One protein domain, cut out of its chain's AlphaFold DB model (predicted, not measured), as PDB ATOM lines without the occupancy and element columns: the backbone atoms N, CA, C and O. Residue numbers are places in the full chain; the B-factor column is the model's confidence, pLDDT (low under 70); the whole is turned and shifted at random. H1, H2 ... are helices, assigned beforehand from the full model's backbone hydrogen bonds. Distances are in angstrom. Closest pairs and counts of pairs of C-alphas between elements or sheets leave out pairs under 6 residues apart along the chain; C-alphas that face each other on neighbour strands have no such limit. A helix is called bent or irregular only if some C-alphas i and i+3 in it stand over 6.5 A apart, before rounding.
ATOM      1  N   SER A  68      15.207  32.421 111.201       96.00
ATOM      2  CA  SER A  68      14.854  32.296 109.785       96.00
ATOM      3  C   SER A  68      13.669  33.180 109.396       96.00
ATOM      4  O   SER A  68      13.669  33.791 108.328       96.00
ATOM      5  N   GLU A  69      12.690  33.333 110.284       96.06
ATOM      6  CA  GLU A  69      11.558  34.240 110.088       96.06
ATOM      7  C   GLU A  69      11.989  35.718 110.139       96.06
ATOM      8  O   GLU A  69      11.594  36.509 109.278       96.06
ATOM      9  N   GLU A  70      12.850  36.104 111.090       96.44
ATOM     10  CA  GLU A  70      13.429  37.456 111.130       96.44
ATOM     11  C   GLU A  70      14.315  37.728 109.904       96.44
ATOM     12  O   GLU A  70      14.248  38.816 109.324       96.44
ATOM     13  N   PHE A  71      15.089  36.731 109.463       96.75
ATOM     14  CA  PHE A  71      15.904  36.804 108.252       96.75
ATOM     15  C   PHE A  71      15.030  37.126 107.049       96.75
ATOM     16  O   PHE A  71      15.337  38.060 106.310       96.75
ATOM     17  N   CYS A  72      13.915  36.411 106.884       96.75
ATOM     18  CA  CYS A  72      12.976  36.637 105.791       96.75
ATOM     19  C   CYS A  72      12.435  38.074 105.791       96.75
ATOM     20  O   CYS A  72      12.399  38.724 104.744       96.75
ATOM     21  N   LEU A  73      12.071  38.599 106.967       96.19
ATOM     22  CA  LEU A  73      11.583  39.972 107.106       96.19
ATOM     23  C   LEU A  73      12.656  40.994 106.736       96.19
ATOM     24  O   LEU A  73      12.399  41.874 105.917       96.19
ATOM     25  N   ARG A  74      13.868  40.863 107.280       95.19
ATOM     26  CA  ARG A  74      14.976  41.779 106.978       95.19
ATOM     27  C   ARG A  74      15.414  41.697 105.515       95.19
ATOM     28  O   ARG A  74      15.648  42.733 104.905       95.19
ATOM     29  N   ALA A  75      15.475  40.497 104.940       94.88
ATOM     30  CA  ALA A  75      15.829  40.283 103.539       94.88
ATOM     31  C   ALA A  75      14.790  40.895 102.587       94.88
ATOM     32  O   ALA A  75      15.157  41.456 101.560       94.88
ATOM     33  N   SER A  76      13.499  40.850 102.943       93.81
ATOM     34  CA  SER A  76      12.418  41.411 102.116       93.81
ATOM     35  C   SER A  76      12.487  42.931 101.927       93.81
ATOM     36  O   SER A  76      11.956  43.449 100.947       93.81
ATOM     37  N   VAL A  77      13.155  43.638 102.842       92.25
ATOM     38  CA  VAL A  77      13.327  45.101 102.812       92.25
ATOM     39  C   VAL A  77      14.783  45.521 102.602       92.25
ATOM     40  O   VAL A  77      15.106  46.703 102.701       92.25
ATOM     41  N   LEU A  78      15.669  44.558 102.338       92.75
ATOM     42  CA  LEU A  78      17.086  44.806 102.125       92.75
ATOM     43  C   LEU A  78      17.298  45.568 100.816       92.75
ATOM     44  O   LEU A  78      16.981  45.072  99.733       92.75
ATOM     45  N   ASP A  79      17.929  46.736 100.906       91.44
ATOM     46  CA  ASP A  79      18.454  47.427  99.736       91.44
ATOM     47  C   ASP A  79      19.902  47.001  99.488       91.44
ATOM     48  O   ASP A  79      20.848  47.543 100.065       91.44
ATOM     49  N   ILE A  80      20.079  46.035  98.588       90.31
ATOM     50  CA  ILE A  80      21.404  45.515  98.240       90.31
ATOM     51  C   ILE A  80      22.277  46.513  97.470       90.31
ATOM     52  O   ILE A  80      23.487  46.323  97.352       90.31
ATOM     53  N   SER A  81      21.680  47.582  96.932       90.31
ATOM     54  CA  SER A  81      22.432  48.669  96.302       90.31
ATOM     55  C   SER A  81      23.034  49.625  97.338       90.31
ATOM     56  O   SER A  81      24.029  50.300  97.058       90.31
ATOM     57  N   SER A  82      22.489  49.634  98.560       91.25
ATOM     58  CA  SER A  82      23.021  50.381  99.690       91.25
ATOM     59  C   SER A  82      24.085  49.568 100.425       91.25
ATOM     60  O   SER A  82      23.810  48.569 101.094       91.25
ATOM     61  N   MET A  83      25.326  50.049 100.346       90.38
ATOM     62  CA  MET A  83      26.467  49.503 101.086       90.38
ATOM     63  C   MET A  83      26.199  49.463 102.598       90.38
ATOM     64  O   MET A  83      26.563  48.505 103.275       90.38
ATOM     65  N   GLU A  84      25.555  50.497 103.139       90.38
ATOM     66  CA  GLU A  84      25.220  50.579 104.560       90.38
ATOM     67  C   GLU A  84      24.178  49.524 104.950       90.38
ATOM     68  O   GLU A  84      24.430  48.730 105.858       90.38
ATOM     69  N   SER A  85      23.054  49.458 104.224       90.50
ATOM     70  CA  SER A  85      21.992  48.467 104.459       90.50
ATOM     71  C   SER A  85      22.539  47.041 104.375       90.50
ATOM     72  O   SER A  85      22.322  46.226 105.275       90.50
ATOM     73  N   THR A  86      23.353  46.778 103.353       93.38
ATOM     74  CA  THR A  86      23.996  45.483 103.125       93.38
ATOM     75  C   THR A  86      24.926  45.085 104.268       93.38
ATOM     76  O   THR A  86      24.830  43.972 104.781       93.38
ATOM     77  N   ASN A  87      25.805  45.986 104.715       92.50
ATOM     78  CA  ASN A  87      26.728  45.687 105.811       92.50
ATOM     79  C   ASN A  87      25.997  45.454 107.137       92.50
ATOM     80  O   ASN A  87      26.375  44.564 107.899       92.50
ATOM     81  N   LEU A  88      24.943  46.227 107.416       92.00
ATOM     82  CA  LEU A  88      24.118  46.042 108.609       92.00
ATOM     83  C   LEU A  88      23.407  44.689 108.592       92.00
ATOM     84  O   LEU A  88      23.403  43.992 109.607       92.00
ATOM     85  N   PHE A  89      22.854  44.306 107.442       94.94
ATOM     86  CA  PHE A  89      22.225  43.006 107.259       94.94
ATOM     87  C   PHE A  89      23.221  41.862 107.453       94.94
ATOM     88  O   PHE A  89      22.937  40.959 108.229       94.94
ATOM     89  N   ILE A  90      24.399  41.921 106.818       95.81
ATOM     90  CA  ILE A  90      25.450  40.900 106.974       95.81
ATOM     91  C   ILE A  90      25.849  40.778 108.444       95.81
ATOM     92  O   ILE A  90      25.828  39.678 108.985       95.81
ATOM     93  N   LYS A  91      26.150  41.901 109.107       94.50
ATOM     94  CA  LYS A  91      26.551  41.911 110.519       94.50
ATOM     95  C   LYS A  91      25.495  41.263 111.413       94.50
ATOM     96  O   LYS A  91      25.840  40.475 112.289       94.50
ATOM     97  N   TRP A  92      24.225  41.615 111.219       95.50
ATOM     98  CA  TRP A  92      23.129  40.991 111.953       95.50
ATOM     99  C   TRP A  92      23.050  39.492 111.638       95.50
ATOM    100  O   TRP A  92      23.100  38.676 112.553       95.50
ATOM    101  N   ALA A  93      23.016  39.125 110.357       96.25
ATOM    102  CA  ALA A  93      22.805  37.757 109.911       96.25
ATOM    103  C   ALA A  93      23.894  36.807 110.423       96.25
ATOM    104  O   ALA A  93      23.572  35.730 110.913       96.25
ATOM    105  N   THR A  94      25.169  37.208 110.371       95.88
ATOM    106  CA  THR A  94      26.270  36.361 110.849       95.88
ATOM    107  C   THR A  94      26.373  36.299 112.371       95.88
ATOM    108  O   THR A  94      26.814  35.291 112.913       95.88
ATOM    109  N   SER A  95      25.922  37.337 113.081       93.69
ATOM    110  CA  SER A  95      25.912  37.332 114.550       93.69
ATOM    111  C   SER A  95      24.765  36.487 115.109       93.69
ATOM    112  O   SER A  95      24.953  35.758 116.079       93.69
ATOM    113  N   TYR A  96      23.576  36.595 114.510       94.44
ATOM    114  CA  TYR A  96      22.349  35.982 115.021       94.44
ATOM    115  C   TYR A  96      22.099  34.565 114.489       94.44
ATOM    116  O   TYR A  96      21.260  33.872 115.048       94.44
ATOM    117  N   CYS A  97      22.836  34.100 113.471       95.19
ATOM    118  CA  CYS A  97      22.767  32.697 113.044       95.19
ATOM    119  C   CYS A  97      23.547  31.740 113.965       95.19
ATOM    120  O   CYS A  97      23.462  30.521 113.814       95.19
ATOM    121  N   MET A  98      24.365  32.267 114.880       92.38
ATOM    122  CA  MET A  98      25.254  31.462 115.714       92.38
ATOM    123  C   MET A  98      24.472  30.644 116.741       92.38
ATOM    124  O   MET A  98      23.813  31.198 117.615       92.38
ATOM    125  N   GLY A  99      24.609  29.317 116.678       91.06
ATOM    126  CA  GLY A  99      23.902  28.394 117.573       91.06
ATOM    127  C   GLY A  99      22.494  28.012 117.106       91.06
ATOM    128  O   GLY A  99      21.827  27.245 117.798       91.06
ATOM    129  N   GLU A 100      22.072  28.497 115.937       95.88
ATOM    130  CA  GLU A 100      20.836  28.081 115.274       95.88
ATOM    131  C   GLU A 100      20.989  26.713 114.583       95.88
ATOM    132  O   GLU A 100      22.079  26.138 114.492       95.88
ATOM    133  N   ASN A 101      19.876  26.161 114.096       92.94
ATOM    134  CA  ASN A 101      19.846  24.837 113.478       92.94
ATOM    135  C   ASN A 101      20.615  24.789 112.140       92.94
ATOM    136  O   ASN A 101      20.208  25.417 111.167       92.94
ATOM    137  N   LEU A 102      21.670  23.971 112.061       92.62
ATOM    138  CA  LEU A 102      22.485  23.792 110.849       92.62
ATOM    139  C   LEU A 102      21.765  23.047 109.711       92.62
ATOM    140  O   LEU A 102      22.242  23.077 108.579       92.62
ATOM    141  N   ASP A 103      20.628  22.404 109.980       94.31
ATOM    142  CA  ASP A 103      19.794  21.829 108.918       94.31
ATOM    143  C   ASP A 103      19.014  22.910 108.143       94.31
ATOM    144  O   ASP A 103      18.480  22.631 107.068       94.31
ATOM    145  N   ASP A 104      18.949  24.145 108.658       93.00
ATOM    146  CA  ASP A 104      18.303  25.266 107.981       93.00
ATOM    147  C   ASP A 104      19.232  25.874 106.902       93.00
ATOM    148  O   ASP A 104      20.333  26.354 107.211       93.00
ATOM    149  N   PRO A 105      18.805  25.917 105.623       92.75
ATOM    150  CA  PRO A 105      19.585  26.519 104.545       92.75
ATOM    151  C   PRO A 105      19.959  27.990 104.776       92.75
ATOM    152  O   PRO A 105      21.022  28.412 104.316       92.75
ATOM    153  N   LEU A 106      19.122  28.769 105.472       95.12
ATOM    154  CA  LEU A 106      19.394  30.172 105.794       95.12
ATOM    155  C   LEU A 106      20.517  30.296 106.823       95.12
ATOM    156  O   LEU A 106      21.411  31.124 106.667       95.12
ATOM    157  N   VAL A 107      20.534  29.421 107.828       95.69
ATOM    158  CA  VAL A 107      21.614  29.372 108.822       95.69
ATOM    159  C   VAL A 107      22.930  29.007 108.135       95.69
ATOM    160  O   VAL A 107      23.923  29.723 108.272       95.69
ATOM    161  N   MET A 108      22.936  27.963 107.301       95.12
ATOM    162  CA  MET A 108      24.127  27.566 106.536       95.12
ATOM    163  C   MET A 108      24.613  28.647 105.567       95.12
ATOM    164  O   MET A 108      25.815  28.785 105.332       95.12
ATOM    165  N   PHE A 109      23.694  29.422 104.993       95.75
ATOM    166  CA  PHE A 109      24.026  30.585 104.180       95.75
ATOM    167  C   PHE A 109      24.765  31.659 104.997       95.75
ATOM    168  O   PHE A 109      25.787  32.179 104.543       95.75
ATOM    169  N   CYS A 110      24.309  31.944 106.217       96.25
ATOM    170  CA  CYS A 110      24.934  32.918 107.110       96.25
ATOM    171  C   CYS A 110      26.296  32.464 107.653       96.25
ATOM    172  O   CYS A 110      27.211  33.279 107.725       96.25
ATOM    173  N   TYR A 111      26.489  31.172 107.930       94.62
ATOM    174  CA  TYR A 111      27.816  30.641 108.274       94.62
ATOM    175  C   TYR A 111      28.833  30.850 107.143       94.62
ATOM    176  O   TYR A 111      29.956  31.280 107.390       94.62
ATOM    177  N   LYS A 112      28.424  30.646 105.883       94.31
ATOM    178  CA  LYS A 112      29.287  30.946 104.727       94.31
ATOM    179  C   LYS A 112      29.616  32.433 104.623       94.31
ATOM    180  O   LYS A 112      30.737  32.778 104.256       94.31
ATOM    181  N   LEU A 113      28.662  33.316 104.931       95.12
ATOM    182  CA  LEU A 113      28.932  34.751 105.018       95.12
ATOM    183  C   LEU A 113      29.977  35.051 106.099       95.12
ATOM    184  O   LEU A 113      30.902  35.813 105.831       95.12
ATOM    185  N   GLU A 114      29.874  34.452 107.284       94.06
ATOM    186  CA  GLU A 114      30.851  34.658 108.360       94.06
ATOM    187  C   GLU A 114      32.256  34.186 107.958       94.06
ATOM    188  O   GLU A 114      33.220  34.943 108.091       94.06
ATOM    189  N   ASP A 115      32.372  32.993 107.365       92.94
ATOM    190  CA  ASP A 115      33.649  32.442 106.888       92.94
ATOM    191  C   ASP A 115      34.347  33.381 105.886       92.94
ATOM    192  O   ASP A 115      35.573  33.541 105.893       92.94
ATOM    193  N   LEU A 116      33.567  34.051 105.029       93.94
ATOM    194  CA  LEU A 116      34.074  35.041 104.078       93.94
ATOM    195  C   LEU A 116      34.515  36.350 104.745       93.94
ATOM    196  O   LEU A 116      35.275  37.097 104.131       93.94
ATOM    197  N   GLY A 117      34.078  36.656 105.966       89.44
ATOM    198  CA  GLY A 117      34.469  37.868 106.689       89.44
ATOM    199  C   GLY A 117      35.919  37.841 107.180       89.44
ATOM    200  O   GLY A 117      36.596  38.869 107.165       89.44
ATOM    201  N   GLY A 118      36.428  36.663 107.552       82.50
ATOM    202  CA  GLY A 118      37.754  36.488 108.165       82.50
ATOM    203  C   GLY A 118      38.954  36.525 107.209       82.50
ATOM    204  O   GLY A 118      40.096  36.392 107.646       82.50
ATOM    205  N   ILE A 119      38.730  36.686 105.902       85.00
ATOM    206  CA  ILE A 119      39.773  36.622 104.866       85.00
ATOM    207  C   ILE A 119      40.121  38.006 104.299       85.00
ATOM    208  O   ILE A 119      39.372  38.971 104.437       85.00
ATOM    209  N   HIS A 120      41.259  38.119 103.603       81.75
ATOM    210  CA  HIS A 120      41.627  39.357 102.902       81.75
ATOM    211  C   HIS A 120      40.507  39.792 101.935       81.75
ATOM    212  O   HIS A 120      40.038  38.981 101.122       81.75
ATOM    213  N   ASN A 121      40.119  41.072 102.015       82.81
ATOM    214  CA  ASN A 121      38.944  41.666 101.359       82.81
ATOM    215  C   ASN A 121      37.601  41.021 101.758       82.81
ATOM    216  O   ASN A 121      36.686  40.941 100.936       82.81
ATOM    217  N   GLY A 122      37.474  40.556 103.003       87.50
ATOM    218  CA  GLY A 122      36.315  39.796 103.469       87.50
ATOM    219  C   GLY A 122      34.977  40.504 103.264       87.50
ATOM    220  O   GLY A 122      34.084  39.936 102.647       87.50
ATOM    221  N   SER A 123      34.870  41.787 103.622       88.94
ATOM    222  CA  SER A 123      33.625  42.554 103.443       88.94
ATOM    223  C   SER A 123      33.161  42.612 101.982       88.94
ATOM    224  O   SER A 123      31.984  42.434 101.696       88.94
ATOM    225  N   GLN A 124      34.083  42.794 101.030       92.00
ATOM    226  CA  GLN A 124      33.746  42.813  99.599       92.00
ATOM    227  C   GLN A 124      33.259  41.442  99.120       92.00
ATOM    228  O   GLN A 124      32.324  41.361  98.328       92.00
ATOM    229  N   LYS A 125      33.869  40.361  99.622       93.25
ATOM    230  CA  LYS A 125      33.461  38.989  99.302       93.25
ATOM    231  C   LYS A 125      32.109  38.632  99.908       93.25
ATOM    232  O   LYS A 125      31.321  37.985  99.233       93.25
ATOM    233  N   GLN A 126      31.823  39.079 101.131       95.69
ATOM    234  CA  GLN A 126      30.513  38.905 101.761       95.69
ATOM    235  C   GLN A 126      29.413  39.606 100.959       95.69
ATOM    236  O   GLN A 126      28.392  38.994 100.665       95.69
ATOM    237  N   ILE A 127      29.643  40.857 100.544       94.44
ATOM    238  CA  ILE A 127      28.691  41.624  99.727       94.44
ATOM    239  C   ILE A 127      28.450  40.947  98.375       94.44
ATOM    240  O   ILE A 127      27.303  40.810  97.955       94.44
ATOM    241  N   LEU A 128      29.519  40.512  97.699       94.25
ATOM    242  CA  LEU A 128      29.408  39.812  96.419       94.25
ATOM    243  C   LEU A 128      28.651  38.486  96.572       94.25
ATOM    244  O   LEU A 128      27.725  38.210  95.820       94.25
ATOM    245  N   PHE A 129      28.994  37.691  97.585       95.88
ATOM    246  CA  PHE A 129      28.311  36.429  97.854       95.88
ATOM    247  C   PHE A 129      26.828  36.645  98.165       95.88
ATOM    248  O   PHE A 129      25.982  35.927  97.629       95.88
ATOM    249  N   LEU A 130      26.498  37.647  98.986       95.88
ATOM    250  CA  LEU A 130      25.116  38.009  99.276       95.88
ATOM    251  C   LEU A 130      24.362  38.362  97.991       95.88
ATOM    252  O   LEU A 130      23.286  37.816  97.764       95.88
ATOM    253  N   SER A 131      24.922  39.220  97.137       93.31
ATOM    254  CA  SER A 131      24.238  39.683  95.924       93.31
ATOM    255  C   SER A 131      24.011  38.592  94.889       93.31
ATOM    256  O   SER A 131      22.947  38.556  94.271       93.31
ATOM    257  N   GLU A 132      24.947  37.657  94.760       94.19
ATOM    258  CA  GLU A 132      24.833  36.526  93.840       94.19
ATOM    259  C   GLU A 132      23.820  35.472  94.306       94.19
ATOM    260  O   GLU A 132      23.211  34.793  93.479       94.19
ATOM    261  N   ASN A 133      23.626  35.316  95.620       94.56
ATOM    262  CA  ASN A 133      22.919  34.156  96.169       94.56
ATOM    263  C   ASN A 133      21.586  34.489  96.847       94.56
ATOM    264  O   ASN A 133      20.723  33.612  96.914       94.56
ATOM    265  N   ILE A 134      21.371  35.726  97.313       91.88
ATOM    266  CA  ILE A 134      20.152  36.084  98.057       91.88
ATOM    267  C   ILE A 134      18.883  35.883  97.228       91.88
ATOM    268  O   ILE A 134      17.865  35.457  97.764       91.88
ATOM    269  N   GLN A 135      18.953  36.086  95.908       90.06
ATOM    270  CA  GLN A 135      17.816  35.902  94.997       90.06
ATOM    271  C   GLN A 135      17.250  34.477  95.028       90.06
ATOM    272  O   GLN A 135      16.046  34.301  94.868       90.06
ATOM    273  N   ASN A 136      18.080  33.468  95.308       90.69
ATOM    274  CA  ASN A 136      17.625  32.081  95.438       90.69
ATOM    275  C   ASN A 136      16.822  31.842  96.728       90.69
ATOM    276  O   ASN A 136      16.049  30.892  96.804       90.69
ATOM    277  N   LEU A 137      16.998  32.702  97.734       88.94
ATOM    278  CA  LEU A 137      16.327  32.637  99.034       88.94
ATOM    279  C   LEU A 137      15.065  33.519  99.071       88.94
ATOM    280  O   LEU A 137      14.152  33.271  99.861       88.94
ATOM    281  N   MET A 138      14.989  34.527  98.192       91.75
ATOM    282  CA  MET A 138      13.908  35.517  98.173       91.75
ATOM    283  C   MET A 138      12.494  34.946  98.007       91.75
ATOM    284  O   MET A 138      11.615  35.471  98.683       91.75
ATOM    285  N   PRO A 139      12.208  33.919  97.177       92.88
ATOM    286  CA  PRO A 139      10.834  33.446  96.999       92.88
ATOM    287  C   PRO A 139      10.165  33.054  98.321       92.88
ATOM    288  O   PRO A 139       9.058  33.505  98.607       92.88
ATOM    289  N   HIS A 140      10.879  32.299  99.161       90.81
ATOM    290  CA  HIS A 140      10.400  31.913 100.485       90.81
ATOM    291  C   HIS A 140      10.324  33.114 101.437       90.81
ATOM    292  O   HIS A 140       9.325  33.300 102.132       90.81
ATOM    293  N   CYS A 141      11.348  33.975 101.420       94.50
ATOM    294  CA  CYS A 141      11.393  35.153 102.284       94.50
ATOM    295  C   CYS A 141      10.230  36.115 102.021       94.50
ATOM    296  O   CYS A 141       9.612  36.615 102.960       94.50
ATOM    297  N   LEU A 142       9.916  36.363 100.748       95.00
ATOM    298  CA  LEU A 142       8.833  37.252 100.337       95.00
ATOM    299  C   LEU A 142       7.464  36.674 100.686       95.00
ATOM    300  O   LEU A 142       6.595  37.423 101.117       95.00
ATOM    301  N   GLU A 143       7.257  35.365 100.533       95.44
ATOM    302  CA  GLU A 143       6.002  34.714 100.927       95.44
ATOM    303  C   GLU A 143       5.721  34.896 102.427       95.44
ATOM    304  O   GLU A 143       4.636  35.347 102.819       95.44
ATOM    305  N   PHE A 144       6.725  34.626 103.264       95.31
ATOM    306  CA  PHE A 144       6.621  34.831 104.704       95.31
ATOM    307  C   PHE A 144       6.408  36.311 105.050       95.31
ATOM    308  O   PHE A 144       5.459  36.658 105.757       95.31
TER     309      PHE A 144
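AT A GLANCE: This is residues 68 to 144 of the 163 residues of an uncharacterized protein of Pseudomonas sp. 9AZ (UniProt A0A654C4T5). Two helical hairpins, H1 with H2 and H3 with H4a, pack crosswise, and the bent H4's second arm, H4b, crosses H1. The printed part has 77 residues, four named helices, H1 to H4, and no named strand: all helix. It is compact, radius of gyration of the C-alphas 11.5 A, spanning 35 by 28 by 18 A.

HOW THE PARTS SIT: H1, residues 68 to 76, and H2, 83 to 96, form a hairpin. H3, 105 to 117, touches H2; the closest C-alphas, Thr 94 and Cys 110, are 5.3 A apart. H4, 122 to 144, one helix by hydrogen bonds, is bent, C-alphas 132 and 135 being 7.1 A apart; H4a ends at 132, H4b begins at 135. H4b, irregular with C-alphas 136 and 139 7.1 A apart, touches H1; the closest C-alphas, Cys 72 and Cys 141, are 4.1 A apart. O i to N i+4 pairs are within hydrogen-bond range throughout H1, H2, H3 and H4a, but 4 of 6 in H4b.

IN THESE COORDINATES: C-alpha 68 is at (14.854, 32.296, 109.785), C-alpha 144 at (6.621, 34.831, 104.704); H2 is 19.8 A long.

THE WHOLE: The printed part has no cut; no printed residue is under 70 in pLDDT.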